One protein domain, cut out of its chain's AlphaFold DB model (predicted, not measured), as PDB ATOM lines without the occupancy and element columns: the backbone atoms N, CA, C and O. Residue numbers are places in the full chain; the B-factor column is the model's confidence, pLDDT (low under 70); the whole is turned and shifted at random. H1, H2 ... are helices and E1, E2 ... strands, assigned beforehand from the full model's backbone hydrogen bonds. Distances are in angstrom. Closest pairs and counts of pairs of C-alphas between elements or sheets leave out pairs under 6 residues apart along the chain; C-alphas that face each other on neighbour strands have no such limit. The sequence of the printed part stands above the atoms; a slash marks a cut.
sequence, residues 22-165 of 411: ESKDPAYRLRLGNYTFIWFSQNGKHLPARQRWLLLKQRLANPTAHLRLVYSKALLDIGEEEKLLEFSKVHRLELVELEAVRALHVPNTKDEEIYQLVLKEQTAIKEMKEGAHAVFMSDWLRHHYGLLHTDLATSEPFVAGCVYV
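What this domain is: This is residues 22 to 165 of the 411 residues of an uncharacterized protein of Legionellales bacterium (UniProt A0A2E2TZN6). A small, twisted sheet of three parallel strands, E1 E2 E3, forms the middle, with helices H1 and H2 on one face and H5 on the other. H4 packs on H5 as a helical hairpin, with H5 between H4 and the sheet; the closing stretch returns to pair with E1 through residues 163 to 164. The printed part has 144 residues, with elements in the order E1 H1 E2 H2 E3 H3 H4 H5, five named helices and three named strands, of mixed class. It is compact, with a radius of gyration of the C-alphas of 15.6 A, and only just flat, spanning 49 by 39 by 22 A.

Where its parts are: The strands are E1, residues 34 to 39, 16.6 A long from C-alpha 34 at (155.686, 205.134, 144.261); E2, residues 66 to 71, 16.2 A; and E3, residues 93 to 97. The helices are H1, residues 49 to 61, 18.2 A; H2, residues 80 to 90, 15.6 A; H3, residues 98 to 103; H4, residues 109 to 126, the longest at 25.9 A; and H5, residues 134 to 143, 14.7 A, ending at C-alpha 143 at (139.155, 200.141, 143.084).

How they stand to each other: E2 is the inner strand, and the sheet is only just strongly twisted, its C-alphas up to 4.4 A off the best plane. E1 and E2 are parallel at 21 degrees, with N 37 and O 68 within hydrogen-bond range at 2.8 A. E2 and E3 are parallel at 33 degrees, with N 69 and O 94 at 2.8 A. E1, H1, E2 and E2, H2, E3 are strand-helix-strand units, two parallel neighbour strands joined through a helix, each with a right-handed crossover. H1 runs along the strands over E2 at a height over the sheet of 10.4 A. H2, on the same face, lies over none of the strands; its closest C-alphas to E3 are those of Ser 88 and Glu 94, 6.6 A apart. On the opposite face H5 lies over E1 at a height of 9.2 A; the C-alphas of Ile 38 and Ser 138, their closest, are 6.3 A apart. H4 is not on the sheet; it touches H5 at a shallow tilt of 13 degrees, opposite ways, closest at the C-alphas of Val 118 and Met 137, 5.0 A. H3 only grazes the sheet with residues 98 to 101. Every O i to N i+4 pair is within hydrogen-bond range in H1, H2, H4 and H5; H3 has 0 of 2, but 3 of 3 O i to N i+3 pairs.

The domain as a whole: The C-alphas of Lys 24 and Ile 78, the two farthest apart, are 49.8 A apart. The printed part has no cut, and no link between named elements is long. Residues 22 to 33 and 144 to 165 hold no named element. The mean pLDDT of the printed part is 76.2; residues 22 to 33, 102 to 111 and 143 to 162 are under 70.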
ATOM      1  N   GLU A  22     152.553 210.341 157.756       35.91
ATOM      2  CA  GLU A  22     152.421 209.541 158.973       35.91
ATOM      3  C   GLU A  22     151.047 209.822 159.584       35.91
ATOM      4  O   GLU A  22     150.790 210.891 160.142       35.91
ATOM      5  N   SER A  23     150.136 208.860 159.439       38.84
ATOM      6  CA  SER A  23     148.977 208.764 160.320       38.84
ATOM      7  C   SER A  23     149.463 208.638 161.770       38.84
ATOM      8  O   SER A  23     150.486 208.003 162.033       38.84
ATOM      9  N   LYS A  24     148.725 209.214 162.729       37.88
ATOM     10  CA  LYS A  24     148.960 208.958 164.165       37.88
ATOM     11  C   LYS A  24     148.733 207.487 164.532       37.88
ATOM     12  O   LYS A  24     149.198 207.049 165.578       37.88
ATOM     13  N   ASP A  25     148.033 206.755 163.670       36.72
ATOM     14  CA  ASP A  25     147.933 205.307 163.705       36.72
ATOM     15  C   ASP A  25     149.064 204.703 162.841       36.72
ATOM     16  O   ASP A  25     149.034 204.854 161.612       36.72
ATOM     17  N   PRO A  26     150.091 204.060 163.436       42.59
ATOM     18  CA  PRO A  26     151.263 203.549 162.716       42.59
ATOM     19  C   PRO A  26     150.928 202.470 161.673       42.59
ATOM     20  O   PRO A  26     151.799 202.116 160.879       42.59
ATOM     21  N   ALA A  27     149.687 201.974 161.660       39.09
ATOM     22  CA  ALA A  27     149.199 200.952 160.744       39.09
ATOM     23  C   ALA A  27     149.107 201.404 159.274       39.09
ATOM     24  O   ALA A  27     149.087 200.554 158.387       39.09
ATOM     25  N   TYR A  28     149.085 202.713 158.986       45.97
ATOM     26  CA  TYR A  28     148.876 203.211 157.622       45.97
ATOM     27  C   TYR A  28     149.941 204.234 157.217       45.97
ATOM     28  O   TYR A  28     149.891 205.405 157.599       45.97
ATOM     29  N   ARG A  29     150.910 203.786 156.407       47.53
ATOM     30  CA  ARG A  29     151.954 204.628 155.804       47.53
ATOM     31  C   ARG A  29     151.806 204.647 154.286       47.53
ATOM     32  O   ARG A  29     151.973 203.618 153.638       47.53
ATOM     33  N   LEU A  30     151.562 205.829 153.722       51.91
ATOM     34  CA  LEU A  30     151.538 206.041 152.273       51.91
ATOM     35  C   LEU A  30     152.937 206.444 151.775       51.91
ATOM     36  O   LEU A  30     153.497 207.442 152.242       51.91
ATOM     37  N   ARG A  31     153.498 205.703 150.805       54.34
ATOM     38  CA  ARG A  31     154.804 206.014 150.191       54.34
ATOM     39  C   ARG A  31     154.629 206.932 148.982       54.34
ATOM     40  O   ARG A  31     154.564 206.523 147.825       54.34
ATOM     41  N   LEU A  32     154.584 208.223 149.266       58.66
ATOM     42  CA  LEU A  32     154.551 209.278 148.260       58.66
ATOM     43  C   LEU A  32     155.901 209.323 147.527       58.66
ATOM     44  O   LEU A  32     156.898 209.832 148.027       58.66
ATOM     45  N   GLY A  33     155.937 208.695 146.358       68.06
ATOM     46  CA  GLY A  33     157.169 208.384 145.634       68.06
ATOM     47  C   GLY A  33     157.044 207.109 144.808       68.06
ATOM     48  O   GLY A  33     157.799 206.945 143.857       68.06
ATOM     49  N   ASN A  34     156.055 206.263 145.103       74.81
ATOM     50  CA  ASN A  34     155.686 205.134 144.261       74.81
ATOM     51  C   ASN A  34     154.410 205.483 143.486       74.81
ATOM     52  O   ASN A  34     153.361 205.711 144.087       74.81
ATOM     53  N   TYR A  35     154.491 205.539 142.158       81.12
ATOM     54  CA  TYR A  35     153.363 205.856 141.283       81.12
ATOM     55  C   TYR A  35     153.029 204.665 140.399       81.12
ATOM     56  O   TYR A  35     153.896 204.168 139.679       81.12
ATOM     57  N   THR A  36     151.764 204.255 140.422       84.38
ATOM     58  CA  THR A  36     151.246 203.174 139.586       84.38
ATOM     59  C   THR A  36     150.356 203.753 138.495       84.38
ATOM     60  O   THR A  36     149.368 204.431 138.769       84.38
ATOM     61  N   PHE A  37     150.698 203.443 137.254       89.06
ATOM     62  CA  PHE A  37     149.915 203.722 136.059       89.06
ATOM     63  C   PHE A  37     149.317 202.413 135.550       89.06
ATOM     64  O   PHE A  37     149.893 201.343 135.752       89.06
ATOM     65  N   ILE A  38     148.192 202.487 134.846       90.75
ATOM     66  CA  ILE A  38     147.577 201.335 134.182       90.75
ATOM     67  C   ILE A  38     147.436 201.663 132.697       90.75
ATOM     68  O   ILE A  38     147.005 202.758 132.330       90.75
ATOM     69  N   TRP A  39     147.808 200.718 131.836       94.69
ATOM     70  CA  TRP A  39     147.547 200.795 130.404       94.69
ATOM     71  C   TRP A  39     147.186 199.427 129.831       94.69
ATOM     72  O   TRP A  39     148.026 198.532 129.724       94.69
ATOM     73  N   PHE A  40     145.945 199.307 129.371       94.31
ATOM     74  CA  PHE A  40     145.477 198.166 128.596       94.31
ATOM     75  C   PHE A  40     145.232 198.605 127.156       94.31
ATOM     76  O   PHE A  40     144.572 199.615 126.906       94.31
ATOM     77  N   SER A  41     145.806 197.872 126.202       94.25
ATOM     78  CA  SER A  41     145.632 198.195 124.789       94.25
ATOM     79  C   SER A  41     144.259 197.756 124.296       94.25
ATOM     80  O   SER A  41     143.835 196.632 124.540       94.25
ATOM     81  N   GLN A  42     143.589 198.638 123.561       91.06
ATOM     82  CA  GLN A  42     142.338 198.329 122.865       91.06
ATOM     83  C   GLN A  42     142.590 197.831 121.427       91.06
ATOM     84  O   GLN A  42     141.678 197.339 120.775       91.06
ATOM     85  N   ASN A  43     143.799 198.017 120.889       90.50
ATOM     86  CA  ASN A  43     144.078 197.864 119.456       90.50
ATOM     87  C   ASN A  43     145.362 197.082 119.154       90.50
ATOM     88  O   ASN A  43     145.947 197.290 118.092       90.50
ATOM     89  N   GLY A  44     145.843 196.272 120.098       89.94
ATOM     90  CA  GLY A  44     147.063 195.479 119.934       89.94
ATOM     91  C   GLY A  44     148.362 196.275 120.092       89.94
ATOM     92  O   GLY A  44     149.413 195.708 120.375       89.94
ATOM     93  N   LYS A  45     148.332 197.606 119.987       92.81
ATOM     94  CA  LYS A  45     149.548 198.426 120.078       92.81
ATOM     95  C   LYS A  45     149.967 198.653 121.520       92.81
ATOM     96  O   LYS A  45     149.125 198.766 122.412       92.81
ATOM     97  N   HIS A  46     151.264 198.815 121.750       90.94
ATOM     98  CA  HIS A  46     151.757 199.309 123.030       90.94
ATOM     99  C   HIS A  46     151.316 200.774 123.266       90.94
ATOM    100  O   HIS A  46     150.486 201.345 122.556       90.94
ATOM    101  N   LEU A  47     151.906 201.433 124.266       90.62
ATOM    102  CA  LEU A  47     151.661 202.843 124.583       90.62
ATOM    103  C   LEU A  47     151.722 203.792 123.360       90.62
ATOM    104  O   LEU A  47     152.773 203.880 122.708       90.62
ATOM    105  N   PRO A  48     150.677 204.599 123.093       86.50
ATOM    106  CA  PRO A  48     150.718 205.631 122.067       86.50
ATOM    107  C   PRO A  48     151.758 206.712 122.388       86.50
ATOM    108  O   PRO A  48     152.201 206.886 123.526       86.50
ATOM    109  N   ALA A  49     152.158 207.482 121.370       83.56
ATOM    110  CA  ALA A  49     153.203 208.501 121.503       83.56
ATOM    111  C   ALA A  49     152.911 209.531 122.611       83.56
ATOM    112  O   ALA A  49     153.826 209.920 123.336       83.56
ATOM    113  N   ARG A  50     151.641 209.926 122.784       82.50
ATOM    114  CA  ARG A  50     151.221 210.862 123.836       82.50
ATOM    115  C   ARG A  50     151.474 210.295 125.235       82.50
ATOM    116  O   ARG A  50     152.077 210.981 126.051       82.50
ATOM    117  N   GLN A  51     151.065 209.058 125.504       88.06
ATOM    118  CA  GLN A  51     151.249 208.409 126.805       88.06
ATOM    119  C   GLN A  51     152.731 208.151 127.099       88.06
ATOM    120  O   GLN A  51     153.187 208.426 128.206       88.06
ATOM    121  N   ARG A  52     153.522 207.735 126.096       86.56
ATOM    122  CA  ARG A  52     154.986 207.616 126.240       86.56
ATOM    123  C   ARG A  52     155.634 208.944 126.635       86.56
ATOM    124  O   ARG A  52     156.453 208.987 127.548       86.56
ATOM    125  N   TRP A  53     155.242 210.035 125.979       80.88
ATOM    126  CA  TRP A  53     155.733 211.375 126.299       80.88
ATOM    127  C   TRP A  53     155.352 211.827 127.715       80.88
ATOM    128  O   TRP A  53     156.166 212.446 128.399       80.88
ATOM    129  N   LEU A  54     154.139 211.511 128.174       80.81
ATOM    130  CA  LEU A  54     153.680 211.869 129.518       80.81
ATOM    131  C   LEU A  54     154.408 211.071 130.604       80.81
ATOM    132  O   LEU A  54     154.863 211.674 131.572       80.81
ATOM    133  N   LEU A  55     154.644 209.773 130.401       84.62
ATOM    134  CA  LEU A  55     155.482 208.971 131.300       84.62
ATOM    135  C   LEU A  55     156.930 209.478 131.349       84.62
ATOM    136  O   LEU A  55     157.526 209.545 132.424       84.62
ATOM    137  N   LEU A  56     157.491 209.902 130.210       83.81
ATOM    138  CA  LEU A  56     158.816 210.525 130.180       83.81
ATOM    139  C   LEU A  56     158.835 211.834 130.978       83.81
ATOM    140  O   LEU A  56     159.719 212.039 131.806       83.81
ATOM    141  N   LYS A  57     157.847 212.711 130.768       78.50
ATOM    142  CA  LYS A  57     157.702 213.942 131.555       78.50
ATOM    143  C   LYS A  57     157.575 213.648 133.046       78.50
ATOM    144  O   LYS A  57     158.197 214.337 133.846       78.50
ATOM    145  N   GLN A  58     156.822 212.616 133.409       80.31
ATOM    146  CA  GLN A  58     156.648 212.185 134.789       80.31
ATOM    147  C   GLN A  58     157.970 211.713 135.411       80.31
ATOM    148  O   GLN A  58     158.288 212.112 136.530       80.31
ATOM    149  N   ARG A  59     158.767 210.931 134.671       82.50
ATOM    150  CA  ARG A  59     160.116 210.493 135.066       82.50
ATOM    151  C   ARG A  59     161.089 211.664 135.214       82.50
ATOM    152  O   ARG A  59     161.852 211.682 136.170       82.50
ATOM    153  N   LEU A  60     161.053 212.638 134.304       75.62
ATOM    154  CA  LEU A  60     161.890 213.841 134.381       75.62
ATOM    155  C   LEU A  60     161.497 214.738 135.560       75.62
ATOM    156  O   LEU A  60     162.368 215.276 136.236       75.62
ATOM    157  N   ALA A  61     160.196 214.880 135.820       71.00
ATOM    158  CA  ALA A  61     159.688 215.645 136.953       71.00
ATOM    159  C   ALA A  61     159.945 214.943 138.295       71.00
ATOM    160  O   ALA A  61     160.093 215.618 139.302       71.00
ATOM    161  N   ASN A  62     160.011 213.609 138.315       74.44
ATOM    162  CA  ASN A  62     160.156 212.812 139.532       74.44
ATOM    163  C   ASN A  62     161.269 211.757 139.357       74.44
ATOM    164  O   ASN A  62     160.987 210.557 139.270       74.44
ATOM    165  N   PRO A  63     162.551 212.171 139.282       75.50
ATOM    166  CA  PRO A  63     163.656 211.284 138.905       75.50
ATOM    167  C   PRO A  63     163.889 210.141 139.898       75.50
ATOM    168  O   PRO A  63     164.302 209.057 139.487       75.50
ATOM    169  N   THR A  64     163.585 210.353 141.181       77.25
ATOM    170  CA  THR A  64     163.744 209.364 142.258       77.25
ATOM    171  C   THR A  64     162.494 208.523 142.510       77.25
ATOM    172  O   THR A  64     162.566 207.566 143.275       77.25
ATOM    173  N   ALA A  65     161.357 208.857 141.893       76.62
ATOM    174  CA  ALA A  65     160.118 208.126 142.113       76.62
ATOM    175  C   ALA A  65     160.183 206.722 141.498       76.62
ATOM    176  O   ALA A  65     160.700 206.520 140.395       76.62
ATOM    177  N   HIS A  66     159.617 205.739 142.177       81.81
ATOM    178  CA  HIS A  66     159.374 204.432 141.603       81.81
ATOM    179  C   HIS A  66     158.127 204.521 140.715       81.81
ATOM    180  O   HIS A  66     157.029 204.785 141.197       81.81
ATOM    181  N   LEU A  67     158.302 204.381 139.399       86.56
ATOM    182  CA  LEU A  67     157.195 204.420 138.442       86.56
ATOM    183  C   LEU A  67     156.908 202.991 138.003       86.56
ATOM    184  O   LEU A  67     157.812 202.326 137.497       86.56
ATOM    185  N   ARG A  68     155.659 202.566 138.158       88.88
ATOM    186  CA  ARG A  68     155.142 201.252 137.787       88.88
ATOM    187  C   ARG A  68     154.060 201.411 136.732       88.88
ATOM    188  O   ARG A  68     153.195 202.268 136.871       88.88
ATOM    189  N   LEU A  69     154.070 200.579 135.700       91.75
ATOM    190  CA  LEU A  69     153.012 200.484 134.703       91.75
ATOM    191  C   LEU A  69     152.454 199.065 134.692       91.75
ATOM    192  O   LEU A  69     153.153 198.122 134.321       91.75
ATOM    193  N   VAL A  70     151.184 198.934 135.057       90.75
ATOM    194  CA  VAL A  70     150.439 197.691 134.883       90.75
ATOM    195  C   VAL A  70     149.953 197.598 133.446       90.75
ATOM    196  O   VAL A  70     149.340 198.536 132.929       90.75
ATOM    197  N   TYR A  71     150.228 196.470 132.804       94.19
ATOM    198  CA  TYR A  71     149.826 196.198 131.430       94.19
ATOM    199  C   TYR A  71     149.361 194.752 131.273       94.19
ATOM    200  O   TYR A  71     149.571 193.915 132.142       94.19
ATOM    201  N   SER A  72     148.730 194.452 130.143       94.31
ATOM    202  CA  SER A  72     148.309 193.095 129.798       94.31
ATOM    203  C   SER A  72     148.999 192.664 128.511       94.31
ATOM    204  O   SER A  72     148.678 193.184 127.438       94.31
ATOM    205  N   LYS A  73     149.894 191.676 128.602       95.12
ATOM    206  CA  LYS A  73     150.569 191.095 127.434       95.12
ATOM    207  C   LYS A  73     149.572 190.486 126.448       95.12
ATOM    208  O   LYS A  73     149.741 190.629 125.242       95.12
ATOM    209  N   ALA A  74     148.496 189.877 126.946       94.06
ATOM    210  CA  ALA A  74     147.466 189.247 126.119       94.06
ATOM    211  C   ALA A  74     146.711 190.218 125.187       94.06
ATOM    212  O   ALA A  74     146.028 189.758 124.272       94.06
ATOM    213  N   LEU A  75     146.833 191.533 125.421       95.62
ATOM    214  CA  LEU A  75     146.223 192.598 124.616       95.62
ATOM    215  C   LEU A  75     147.212 193.250 123.636       95.62
ATOM    216  O   LEU A  75     146.858 194.237 122.995       95.62
ATOM    217  N   LEU A  76     148.447 192.750 123.545       96.00
ATOM    218  CA  LEU A  76     149.475 193.277 122.652       96.00
ATOM    219  C   LEU A  76     149.688 192.363 121.441       96.00
ATOM    220  O   LEU A  76     149.692 191.138 121.560       96.00
ATOM    221  N   ASP A  77     149.914 192.979 120.285       94.69
ATOM    222  CA  ASP A  77     150.322 192.305 119.059       94.69
ATOM    223  C   ASP A  77     151.773 191.810 119.167       94.69
ATOM    224  O   ASP A  77     152.570 192.249 120.005       94.69
ATOM    225  N   ILE A  78     152.140 190.901 118.261       92.94
ATOM    226  CA  ILE A  78     153.492 190.343 118.174       92.94
ATOM    227  C   ILE A  78     154.518 191.481 118.025       92.94
ATOM    228  O   ILE A  78     154.420 192.314 117.125       92.94
ATOM    229  N   GLY A  79     155.514 191.506 118.915       92.62
ATOM    230  CA  GLY A  79     156.593 192.501 118.928       92.62
ATOM    231  C   GLY A  79     156.260 193.827 119.628       92.62
ATOM    232  O   GLY A  79     157.164 194.619 119.889       92.62
ATOM    233  N   GLU A  80     155.002 194.092 119.993       96.50
ATOM    234  CA  GLU A  80     154.644 195.315 120.732       96.50
ATOM    235  C   GLU A  80     155.083 195.252 122.203       96.50
ATOM    236  O   GLU A  80     155.459 196.269 122.786       96.50
ATOM    237  N   GLU A  81     155.117 194.053 122.789       95.62
ATOM    238  CA  GLU A  81     155.672 193.829 124.127       95.62
ATOM    239  C   GLU A  81     157.170 194.156 124.187       95.62
ATOM    240  O   GLU A  81     157.615 194.821 125.119       95.62
ATOM    241  N   GLU A  82     157.949 193.749 123.182       96.00
ATOM    242  CA  GLU A  82     159.391 194.022 123.127       96.00
ATOM    243  C   GLU A  82     159.673 195.527 123.085       96.00
ATOM    244  O   GLU A  82     160.523 196.019 123.827       96.00
ATOM    245  N   LYS A  83     158.887 196.281 122.306       94.25
ATOM    246  CA  LYS A  83     158.961 197.751 122.268       94.25
ATOM    247  C   LYS A  83     158.604 198.384 123.612       94.25
ATOM    248  O   LYS A  83     159.216 199.376 124.011       94.25
ATOM    249  N   LEU A  84     157.615 197.831 124.319       95.38
ATOM    250  CA  LEU A  84     157.244 198.301 125.653       95.38
ATOM    251  C   LEU A  84     158.351 198.009 126.678       95.38
ATOM    252  O   LEU A  84     158.663 198.878 127.491       95.38
ATOM    253  N   LEU A  85     158.970 196.826 126.607       94.75
ATOM    254  CA  LEU A  85     160.107 196.422 127.440       94.75
ATOM    255  C   LEU A  85     161.354 197.274 127.176       94.75
ATOM    256  O   LEU A  85     162.082 197.620 128.105       94.75
ATOM    257  N   GLU A  86     161.620 197.626 125.921       93.75
ATOM    258  CA  GLU A  86     162.711 198.534 125.567       93.75
ATOM    259  C   GLU A  86     162.457 199.933 126.143       93.75
ATOM    260  O   GLU A  86     163.303 200.477 126.858       93.75
ATOM    261  N   PHE A  87     161.257 200.480 125.918       91.31
ATOM    262  CA  PHE A  87     160.844 201.766 126.480       91.31
ATOM    263  C   PHE A  87     160.966 201.779 128.011       91.31
ATOM    264  O   PHE A  87     161.465 202.744 128.594       91.31
ATOM    265  N   SER A  88     160.545 200.703 128.676       93.06
ATOM    266  CA  SER A  88     160.553 200.635 130.132       93.06
ATOM    267  C   SER A  88     161.965 200.591 130.715       93.06
ATOM    268  O   SER A  88     162.257 201.334 131.656       93.06
ATOM    269  N   LYS A  89     162.877 199.822 130.106       90.69
ATOM    270  CA  LYS A  89     164.296 199.765 130.494       90.69
ATOM    271  C   LYS A  89     164.972 201.127 130.371       90.69
ATOM    272  O   LYS A  89     165.621 201.571 131.317       90.69
ATOM    273  N   VAL A  90     164.784 201.811 129.239       87.31
ATOM    274  CA  VAL A  90     165.397 203.128 128.980       87.31
ATOM    275  C   VAL A  90     164.926 204.172 129.997       87.31
ATOM    276  O   VAL A  90     165.717 204.997 130.454       87.31
ATOM    277  N   HIS A  91     163.656 204.123 130.404       84.44
ATOM    278  CA  HIS A  91     163.054 205.129 131.285       84.44
ATOM    279  C   HIS A  91     162.893 204.687 132.746       84.44
ATOM    280  O   HIS A  91     162.243 205.386 133.532       84.44
ATOM    281  N   ARG A  92     163.514 203.561 133.126       87.25
ATOM    282  CA  ARG A  92     163.437 202.964 134.472       87.25
ATOM    283  C   ARG A  92     161.988 202.828 134.956       87.25
ATOM    284  O   ARG A  92     161.667 203.203 136.080       87.25
ATOM    285  N   LEU A  93     161.094 202.394 134.077       90.12
ATOM    286  CA  LEU A  93     159.693 202.129 134.385       90.12
ATOM    287  C   LEU A  93     159.563 200.645 134.737       90.12
ATOM    288  O   LEU A  93     159.939 199.793 133.937       90.12
ATOM    289  N   GLU A  94     159.055 200.328 135.921       90.81
ATOM    290  CA  GLU A  94     158.716 198.951 136.271       90.81
ATOM    291  C   GLU A  94     157.474 198.538 135.478       90.81
ATOM    292  O   GLU A  94     156.467 199.243 135.496       90.81
ATOM    293  N   LEU A  95     157.536 197.413 134.769       92.50
ATOM    294  CA  LEU A  95     156.362 196.832 134.127       92.50
ATOM    295  C   LEU A  95     155.828 195.701 134.994       92.50
ATOM    296  O   LEU A  95     156.586 194.813 135.376       92.50
ATOM    297  N   VAL A  96     154.526 195.723 135.253       89.00
ATOM    298  CA  VAL A  96     153.827 194.650 135.957       89.00
ATOM    299  C   VAL A  96     152.773 194.084 135.021       89.00
ATOM    300  O   VAL A  96     151.884 194.791 134.552       89.00
ATOM    301  N   GLU A  97     152.917 192.809 134.705       90.12
ATOM    302  CA  GLU A  97     151.971 192.093 133.862       90.12
ATOM    303  C   GLU A  97     150.717 191.747 134.694       90.12
ATOM    304  O   GLU A  97     150.817 191.451 135.886       90.12
ATOM    305  N   LEU A  98     149.529 191.873 134.101       87.75
ATOM    306  CA  LEU A  98     148.241 191.734 134.786       87.75
ATOM    307  C   LEU A  98     148.070 190.379 135.493       87.75
ATOM    308  O   LEU A  98     147.507 190.331 136.581       87.75
ATOM    309  N   GLU A  99     148.552 189.285 134.918       83.06
ATOM    310  CA  GLU A  99     148.510 187.958 135.540       83.06
ATOM    311  C   GLU A  99     149.459 187.877 136.739       83.06
ATOM    312  O   GLU A  99     149.122 187.266 137.760       83.06
ATOM    313  N   ALA A 100     150.603 188.565 136.675       79.62
ATOM    314  CA  ALA A 100     151.499 188.708 137.819       79.62
ATOM    315  C   ALA A 100     150.832 189.468 138.973       79.62
ATOM    316  O   ALA A 100     151.092 189.147 140.126       79.62
ATOM    317  N   VAL A 101     149.917 190.404 138.695       73.31
ATOM    318  CA  VAL A 101     149.164 191.131 139.731       73.31
ATOM    319  C   VAL A 101     148.391 190.175 140.654       73.31
ATOM    320  O   VAL A 101     148.369 190.381 141.866       73.31
ATOM    321  N   ARG A 102     147.840 189.077 140.118       69.44
ATOM    322  CA  ARG A 102     147.142 188.051 140.913       69.44
ATOM    323  C   ARG A 102     148.070 187.305 141.869       69.44
ATOM    324  O   ARG A 102     147.682 187.019 142.993       69.44
ATOM    325  N   ALA A 103     149.285 186.977 141.430       63.19
ATOM    326  CA  ALA A 103     150.245 186.211 142.232       63.19
ATOM    327  C   ALA A 103     150.745 186.979 143.471       63.19
ATOM    328  O   ALA A 103     151.323 186.386 144.378       63.19
ATOM    329  N   LEU A 104     150.532 188.295 143.492       56.81
ATOM    330  CA  LEU A 104     151.050 189.218 144.500       56.81
ATOM    331  C   LEU A 104     150.057 189.519 145.621       56.81
ATOM    332  O   LEU A 104     150.394 190.246 146.554       56.81
ATOM    333  N   HIS A 105     148.847 188.970 145.538       59.47
ATOM    334  CA  HIS A 105     147.785 189.177 146.510       59.47
ATOM    335  C   HIS A 105     147.231 187.822 146.943       59.47
ATOM    336  O   HIS A 105     147.088 186.931 146.113       59.47
ATOM    337  N   VAL A 106     146.917 187.652 148.230       56.59
ATOM    338  CA  VAL A 106     146.069 186.539 148.684       56.59
ATOM    339  C   VAL A 106     144.639 187.038 148.509       56.59
ATOM    340  O   VAL A 106     144.166 187.796 149.360       56.59
ATOM    341  N   PRO A 107     143.964 186.712 147.394       58.56
ATOM    342  CA  PRO A 107     142.691 187.331 147.100       58.56
ATOM    343  C   PRO A 107     141.659 186.811 148.093       58.56
ATOM    344  O   PRO A 107     141.532 185.603 148.313       58.56
ATOM    345  N   ASN A 108     140.904 187.725 148.701       67.00
ATOM    346  CA  ASN A 108     139.627 187.324 149.271       67.00
ATOM    347  C   ASN A 108     138.669 186.963 148.117       67.00
ATOM    348  O   ASN A 108     138.943 187.228 146.943       67.00
ATOM    349  N   THR A 109     137.532 186.354 148.437       66.31
ATOM    350  CA  THR A 109     136.548 185.936 147.428       66.31
ATOM    351  C   THR A 109     136.089 187.082 146.523       66.31
ATOM    352  O   THR A 109     135.933 186.865 145.326       66.31
ATOM    353  N   LYS A 110     135.953 188.306 147.049       68.50
ATOM    354  CA  LYS A 110     135.574 189.483 146.252       68.50
ATOM    355  C   LYS A 110     136.696 189.892 145.290       68.50
ATOM    356  O   LYS A 110     136.438 190.100 144.113       68.50
ATOM    357  N   ASP A 111     137.943 189.960 145.749       69.50
ATOM    358  CA  ASP A 111     139.084 190.331 144.899       69.50
ATOM    359  C   ASP A 111     139.275 189.340 143.740       69.50
ATOM    360  O   ASP A 111     139.574 189.754 142.619       69.50
ATOM    361  N   GLU A 112     139.042 188.045 143.981       76.25
ATOM    362  CA  GLU A 112     139.056 187.031 142.924       76.25
ATOM    363  C   GLU A 112     137.898 187.238 141.936       76.25
ATOM    364  O   GLU A 112     138.133 187.214 140.731       76.25
ATOM    365  N   GLU A 113     136.670 187.508 142.396       80.00
ATOM    366  CA  GLU A 113     135.532 187.810 141.508       80.00
ATOM    367  C   GLU A 113     135.822 189.001 140.586       80.00
ATOM    368  O   GLU A 113     135.585 188.930 139.379       80.00
ATOM    369  N   ILE A 114     136.394 190.077 141.127       79.06
ATOM    370  CA  ILE A 114     136.793 191.247 140.343       79.06
ATOM    371  C   ILE A 114     137.911 190.916 139.364       79.06
ATOM    372  O   ILE A 114     137.846 191.319 138.202       79.06
ATOM    373  N   TYR A 115     138.924 190.171 139.798       81.75
ATOM    374  CA  TYR A 115     139.994 189.751 138.904       81.75
ATOM    375  C   TYR A 115     139.442 188.922 137.731       81.75
ATOM    376  O   TYR A 115     139.802 189.160 136.576       81.75
ATOM    377  N   GLN A 116     138.482 188.028 137.988       85.25
ATOM    378  CA  GLN A 116     137.784 187.285 136.937       85.25
ATOM    379  C   GLN A 116     136.979 188.200 135.997       85.25
ATOM    380  O   GLN A 116     136.958 187.960 134.789       85.25
ATOM    381  N   LEU A 117     136.359 189.276 136.500       86.44
ATOM    382  CA  LEU A 117     135.705 190.282 135.650       86.44
ATOM    383  C   LEU A 117     136.710 191.001 134.740       86.44
ATOM    384  O   LEU A 117     136.448 191.155 133.547       86.44
ATOM    385  N   VAL A 118     137.879 191.373 135.267       86.94
ATOM    386  CA  VAL A 118     138.956 191.994 134.480       86.94
ATOM    387  C   VAL A 118     139.441 191.051 133.373       86.94
ATOM    388  O   VAL A 118     139.595 191.484 132.231       86.94
ATOM    389  N   LEU A 119     139.632 189.759 133.662       89.12
ATOM    390  CA  LEU A 119     140.026 188.766 132.653       89.12
ATOM    391  C   LEU A 119     138.935 188.508 131.605       89.12
ATOM    392  O   LEU A 119     139.222 188.346 130.413       89.12
ATOM    393  N   LYS A 120     137.667 188.491 132.025       90.44
ATOM    394  CA  LYS A 120     136.530 188.362 131.107       90.44
ATOM    395  C   LYS A 120     136.493 189.527 130.119       90.44
ATOM    396  O   LYS A 120     136.289 189.312 128.925       90.44
ATOM    397  N   GLU A 121     136.741 190.737 130.604       91.94
ATOM    398  CA  GLU A 121     136.795 191.948 129.788       91.94
ATOM    399  C   GLU A 121     138.015 191.961 128.858       91.94
ATOM    400  O   GLU A 121     137.872 192.237 127.670       91.94
ATOM    401  N   GLN A 122     139.192 191.551 129.346       93.38
ATOM    402  CA  GLN A 122     140.396 191.353 128.526       93.38
ATOM    403  C   GLN A 122     140.113 190.423 127.336       93.38
ATOM    404  O   GLN A 122     140.469 190.724 126.194       93.38
ATOM    405  N   THR A 123     139.428 189.306 127.596       93.19
ATOM    406  CA  THR A 123     139.033 188.347 126.559       93.19
ATOM    407  C   THR A 123     138.061 188.983 125.566       93.19
ATOM    408  O   THR A 123     138.241 188.850 124.358       93.19
ATOM    409  N   ALA A 124     137.068 189.733 126.052       90.62
ATOM    410  CA  ALA A 124     136.099 190.414 125.200       90.62
ATOM    411  C   ALA A 124     136.743 191.476 124.287       90.62
ATOM    412  O   ALA A 124     136.376 191.565 123.115       90.62
ATOM    413  N   ILE A 125     137.739 192.224 124.781       90.62
ATOM    414  CA  ILE A 125     138.523 193.177 123.974       90.62
ATOM    415  C   ILE A 125     139.301 192.440 122.883       90.62
ATOM    416  O   ILE A 125     139.270 192.847 121.723       90.62
ATOM    417  N   LYS A 126     139.973 191.336 123.234       90.75
ATOM    418  CA  LYS A 126     140.742 190.526 122.278       90.75
ATOM    419  C   LYS A 126     139.862 189.936 121.172       90.75
ATOM    420  O   LYS A 126     140.287 189.846 120.025       90.75
ATOM    421  N   GLU A 127     138.630 189.569 121.511       91.56
ATOM    422  CA  GLU A 127     137.616 189.078 120.572       91.56
ATOM    423  C   GLU A 127     136.880 190.205 119.821       91.56
ATOM    424  O   GLU A 127     135.979 189.919 119.035       91.56
ATOM    425  N   MET A 128     137.246 191.476 120.047       87.44
ATOM    426  CA  MET A 128     136.604 192.664 119.466       87.44
ATOM    427  C   MET A 128     135.083 192.701 119.682       87.44
ATOM    428  O   MET A 128     134.328 193.151 118.818       87.44
ATOM    429  N   LYS A 129     134.616 192.220 120.840       86.06
ATOM    430  CA  LYS A 129     133.194 192.252 121.196       86.06
ATOM    431  C   LYS A 129     132.720 193.689 121.391       86.06
ATOM    432  O   LYS A 129     133.394 194.510 122.013       86.06
ATOM    433  N   GLU A 130     131.526 193.979 120.884       80.19
ATOM    434  CA  GLU A 130     130.891 195.283 121.050       80.19
ATOM    435  C   GLU A 130     130.668 195.589 122.541       80.19
ATOM    436  O   GLU A 130     130.182 194.745 123.294       80.19
ATOM    437  N   GLY A 131     131.068 196.788 122.974       77.56
ATOM    438  CA  GLY A 131     130.974 197.235 124.368       77.56
ATOM    439  C   GLY A 131     132.174 196.895 125.259       77.56
ATOM    440  O   GLY A 131     132.261 197.453 126.350       77.56
ATOM    441  N   ALA A 132     133.115 196.060 124.803       82.12
ATOM    442  CA  ALA A 132     134.312 195.737 125.575       82.12
ATOM    443  C   ALA A 132     135.286 196.929 125.624       82.12
ATOM    444  O   ALA A 132     135.643 197.482 124.579       82.12
ATOM    445  N   HIS A 133     135.742 197.337 126.813       84.31
ATOM    446  CA  HIS A 133     136.531 198.561 126.972       84.31
ATOM    447  C   HIS A 133     137.636 198.458 128.031       84.31
ATOM    448  O   HIS A 133     137.397 198.215 129.212       84.31
ATOM    449  N   ALA A 134     138.866 198.784 127.625       85.56
ATOM    450  CA  ALA A 134     140.066 198.795 128.467       85.56
ATOM    451  C   ALA A 134     139.943 199.702 129.706       85.56
ATOM    452  O   ALA A 134     140.599 199.477 130.724       85.56
ATOM    453  N   VAL A 135     139.084 200.724 129.636       82.38
ATOM    454  CA  VAL A 135     138.798 201.621 130.771       82.38
ATOM    455  C   VAL A 135     138.101 200.874 131.910       82.38
ATOM    456  O   VAL A 135     138.482 201.078 133.057       82.38
ATOM    457  N   PHE A 136     137.166 199.959 131.622       85.12
ATOM    458  CA  PHE A 136     136.480 199.191 132.667       85.12
ATOM    459  C   PHE A 136     137.444 198.275 133.420       85.12
ATOM    460  O   PHE A 136     137.414 198.223 134.648       85.12
ATOM    461  N   MET A 137     138.374 197.637 132.701       85.62
ATOM    462  CA  MET A 137     139.456 196.870 133.322       85.62
ATOM    463  C   MET A 137     140.290 197.732 134.277       85.62
ATOM    464  O   MET A 137     140.573 197.317 135.398       85.62
ATOM    465  N   SER A 138     140.683 198.934 133.839       84.06
ATOM    466  CA  SER A 138     141.455 199.873 134.662       84.06
ATOM    467  C   SER A 138     140.675 200.325 135.899       84.06
ATOM    468  O   SER A 138     141.250 200.433 136.982       84.06
ATOM    469  N   ASP A 139     139.371 200.567 135.752       77.50
ATOM    470  CA  ASP A 139     138.488 200.970 136.844       77.50
ATOM    471  C   ASP A 139     138.328 199.875 137.893       77.50
ATOM    472  O   ASP A 139     138.473 200.151 139.083       77.50
ATOM    473  N   TRP A 140     138.086 198.634 137.484       80.38
ATOM    474  CA  TRP A 140     137.990 197.523 138.424       80.38
ATOM    475  C   TRP A 140     139.311 197.262 139.140       80.38
ATOM    476  O   TRP A 140     139.325 197.097 140.359       80.38
ATOM    477  N   LEU A 141     140.431 197.311 138.417       77.06
ATOM    478  CA  LEU A 141     141.735 197.033 139.008       77.06
ATOM    479  C   LEU A 141     142.162 198.096 140.031       77.06
ATOM    480  O   LEU A 141     142.773 197.756 141.041       77.06
ATOM    481  N   ARG A 142     141.827 199.377 139.810       74.69
ATOM    482  CA  ARG A 142     142.194 200.459 140.746       74.69
ATOM    483  C   ARG A 142     141.330 200.526 142.003       74.69
ATOM    484  O   ARG A 142     141.812 200.996 143.027       74.69
ATOM    485  N   HIS A 143     140.072 200.086 141.939       64.25
ATOM    486  CA  HIS A 143     139.155 200.141 143.084       64.25
ATOM    487  C   HIS A 143     139.257 198.915 144.002       64.25
ATOM    488  O   HIS A 143     138.791 198.973 145.139       64.25
ATOM    489  N   HIS A 144     139.913 197.838 143.558       61.81
ATOM    490  CA  HIS A 144     140.125 196.632 144.357       61.81
ATOM    491  C   HIS A 144     141.584 196.539 144.826       61.81
ATOM    492  O   HIS A 144     142.468 195.928 144.227       61.81
ATOM    493  N   TYR A 145     141.782 197.261 145.933       51.41
ATOM    494  CA  TYR A 145     143.010 197.779 146.542       51.41
ATOM    495  C   TYR A 145     144.143 196.780 146.849       51.41
ATOM    496  O   TYR A 145     145.273 197.221 147.041       51.41
ATOM    497  N   GLY A 146     143.909 195.466 146.896       52.34
ATOM    498  CA  GLY A 146     144.977 194.501 147.216       52.34
ATOM    499  C   GLY A 146     146.055 194.384 146.130       52.34
ATOM    500  O   GLY A 146     147.222 194.134 146.412       52.34
ATOM    501  N   LEU A 147     145.668 194.633 144.880       49.78
ATOM    502  CA  LEU A 147     146.424 194.246 143.690       49.78
ATOM    503  C   LEU A 147     147.480 195.278 143.238       49.78
ATOM    504  O   LEU A 147     148.499 194.917 142.657       49.78
ATOM    505  N   LEU A 148     147.276 196.571 143.509       51.81
ATOM    506  CA  LEU A 148     148.182 197.645 143.050       51.81
ATOM    507  C   LEU A 148     149.108 198.195 144.139       51.81
ATOM    508  O   LEU A 148     150.046 198.939 143.833       51.81
ATOM    509  N   HIS A 149     148.817 197.865 145.396       50.91
ATOM    510  CA  HIS A 149     149.389 198.519 146.565       50.91
ATOM    511  C   HIS A 149     150.373 197.644 147.347       50.91
ATOM    512  O   HIS A 149     150.972 198.154 148.288       50.91
ATOM    513  N   THR A 150     150.602 196.388 146.951       50.06
ATOM    514  CA  THR A 150     151.687 195.568 147.492       50.06
ATOM    515  C   THR A 150     153.037 196.067 146.974       50.06
ATOM    516  O   THR A 150     153.301 196.177 145.768       50.06
ATOM    517  N   ASP A 151     153.902 196.443 147.914       48.03
ATOM    518  CA  ASP A 151     155.305 196.694 147.629       48.03
ATOM    519  C   ASP A 151     155.982 195.336 147.404       48.03
ATOM    520  O   ASP A 151     156.148 194.544 148.330       48.03
ATOM    521  N   LEU A 152     156.333 195.057 146.146       45.41
ATOM    522  CA  LEU A 152     156.951 193.812 145.675       45.41
ATOM    523  C   LEU A 152     158.210 193.415 146.463       45.41
ATOM    524  O   LEU A 152     158.619 192.258 146.435       45.41
ATOM    525  N   ALA A 153     158.832 194.376 147.150       39.62
ATOM    526  CA  ALA A 153     160.060 194.179 147.904       39.62
ATOM    527  C   ALA A 153     159.849 193.784 149.376       39.62
ATOM    528  O   ALA A 153     160.814 193.381 150.024       39.62
ATOM    529  N   THR A 154     158.639 193.901 149.936       42.78
ATOM    530  CA  THR A 154     158.424 193.685 151.377       42.78
ATOM    531  C   THR A 154     157.277 192.720 151.634       42.78
ATOM    532  O   THR A 154     156.130 193.013 151.322       42.78
ATOM    533  N   SER A 155     157.573 191.595 152.287       37.09
ATOM    534  CA  SER A 155     156.612 190.598 152.783       37.09
ATOM    535  C   SER A 155     155.729 191.102 153.941       37.09
ATOM    536  O   SER A 155     155.248 190.306 154.745       37.09
ATOM    537  N   GLU A 156     155.564 192.418 154.086       36.12
ATOM    538  CA  GLU A 156     154.800 193.032 155.168       36.12
ATOM    539  C   GLU A 156     153.356 193.298 154.717       36.12
ATOM    540  O   GLU A 156     153.141 193.954 153.696       36.12
ATOM    541  N   PRO A 157     152.346 192.824 155.469       33.94
ATOM    542  CA  PRO A 157     150.978 192.701 154.970       33.94
ATOM    543  C   PRO A 157     150.198 194.012 154.776       33.94
ATOM    544  O   PRO A 157     149.069 193.942 154.316       33.94
ATOM    545  N   PHE A 158     150.733 195.200 155.078       36.34
ATOM    546  CA  PHE A 158     149.939 196.443 155.008       36.34
ATOM    547  C   PHE A 158     150.726 197.712 154.641       36.34
ATOM    548  O   PHE A 158     150.367 198.818 155.041       36.34
ATOM    549  N   VAL A 159     151.770 197.607 153.818       37.25
ATOM    550  CA  VAL A 159     152.362 198.806 153.197       37.25
ATOM    551  C   VAL A 159     151.637 199.083 151.885       37.25
ATOM    552  O   VAL A 159     152.136 198.751 150.816       37.25
ATOM    553  N   ALA A 160     150.451 199.695 151.968       48.53
ATOM    554  CA  ALA A 160     149.747 200.221 150.802       48.53
ATOM    555  C   ALA A 160     150.495 201.455 150.262       48.53
ATOM    556  O   ALA A 160     150.186 202.600 150.589       48.53
ATOM    557  N   GLY A 161     151.570 201.211 149.510       53.47
ATOM    558  CA  GLY A 161     152.599 202.220 149.261       53.47
ATOM    559  C   GLY A 161     152.402 203.071 148.009       53.47
ATOM    560  O   GLY A 161     152.937 204.169 147.952       53.47
ATOM    561  N   CYS A 162     151.669 202.598 147.003       62.28
ATOM    562  CA  CYS A 162     151.648 203.252 145.692       62.28
ATOM    563  C   CYS A 162     150.456 204.202 145.518       62.28
ATOM    564  O   CYS A 162     149.354 203.917 145.972       62.28
ATOM    565  N   VAL A 163     150.657 205.314 144.815       72.69
ATOM    566  CA  VAL A 163     149.586 206.216 144.377       72.69
ATOM    567  C   VAL A 163     149.205 205.844 142.948       72.69
ATOM    568  O   VAL A 163     150.046 205.916 142.050       72.69
ATOM    569  N   TYR A 164     147.948 205.456 142.724       79.06
ATOM    570  CA  TYR A 164     147.422 205.326 141.366       79.06
ATOM    571  C   TYR A 164     147.294 206.710 140.723       79.06
ATOM    572  O   TYR A 164     146.747 207.637 141.326       79.06
ATOM    573  N   VAL A 165     147.775 206.839 139.489       80.50
ATOM    574  CA  VAL A 165     147.671 208.065 138.698       80.50
ATOM    575  C   VAL A 165     147.262 207.694 137.280       80.50
ATOM    576  O   VAL A 165     147.856 206.803 136.672       80.50
TER     577      VAL A 165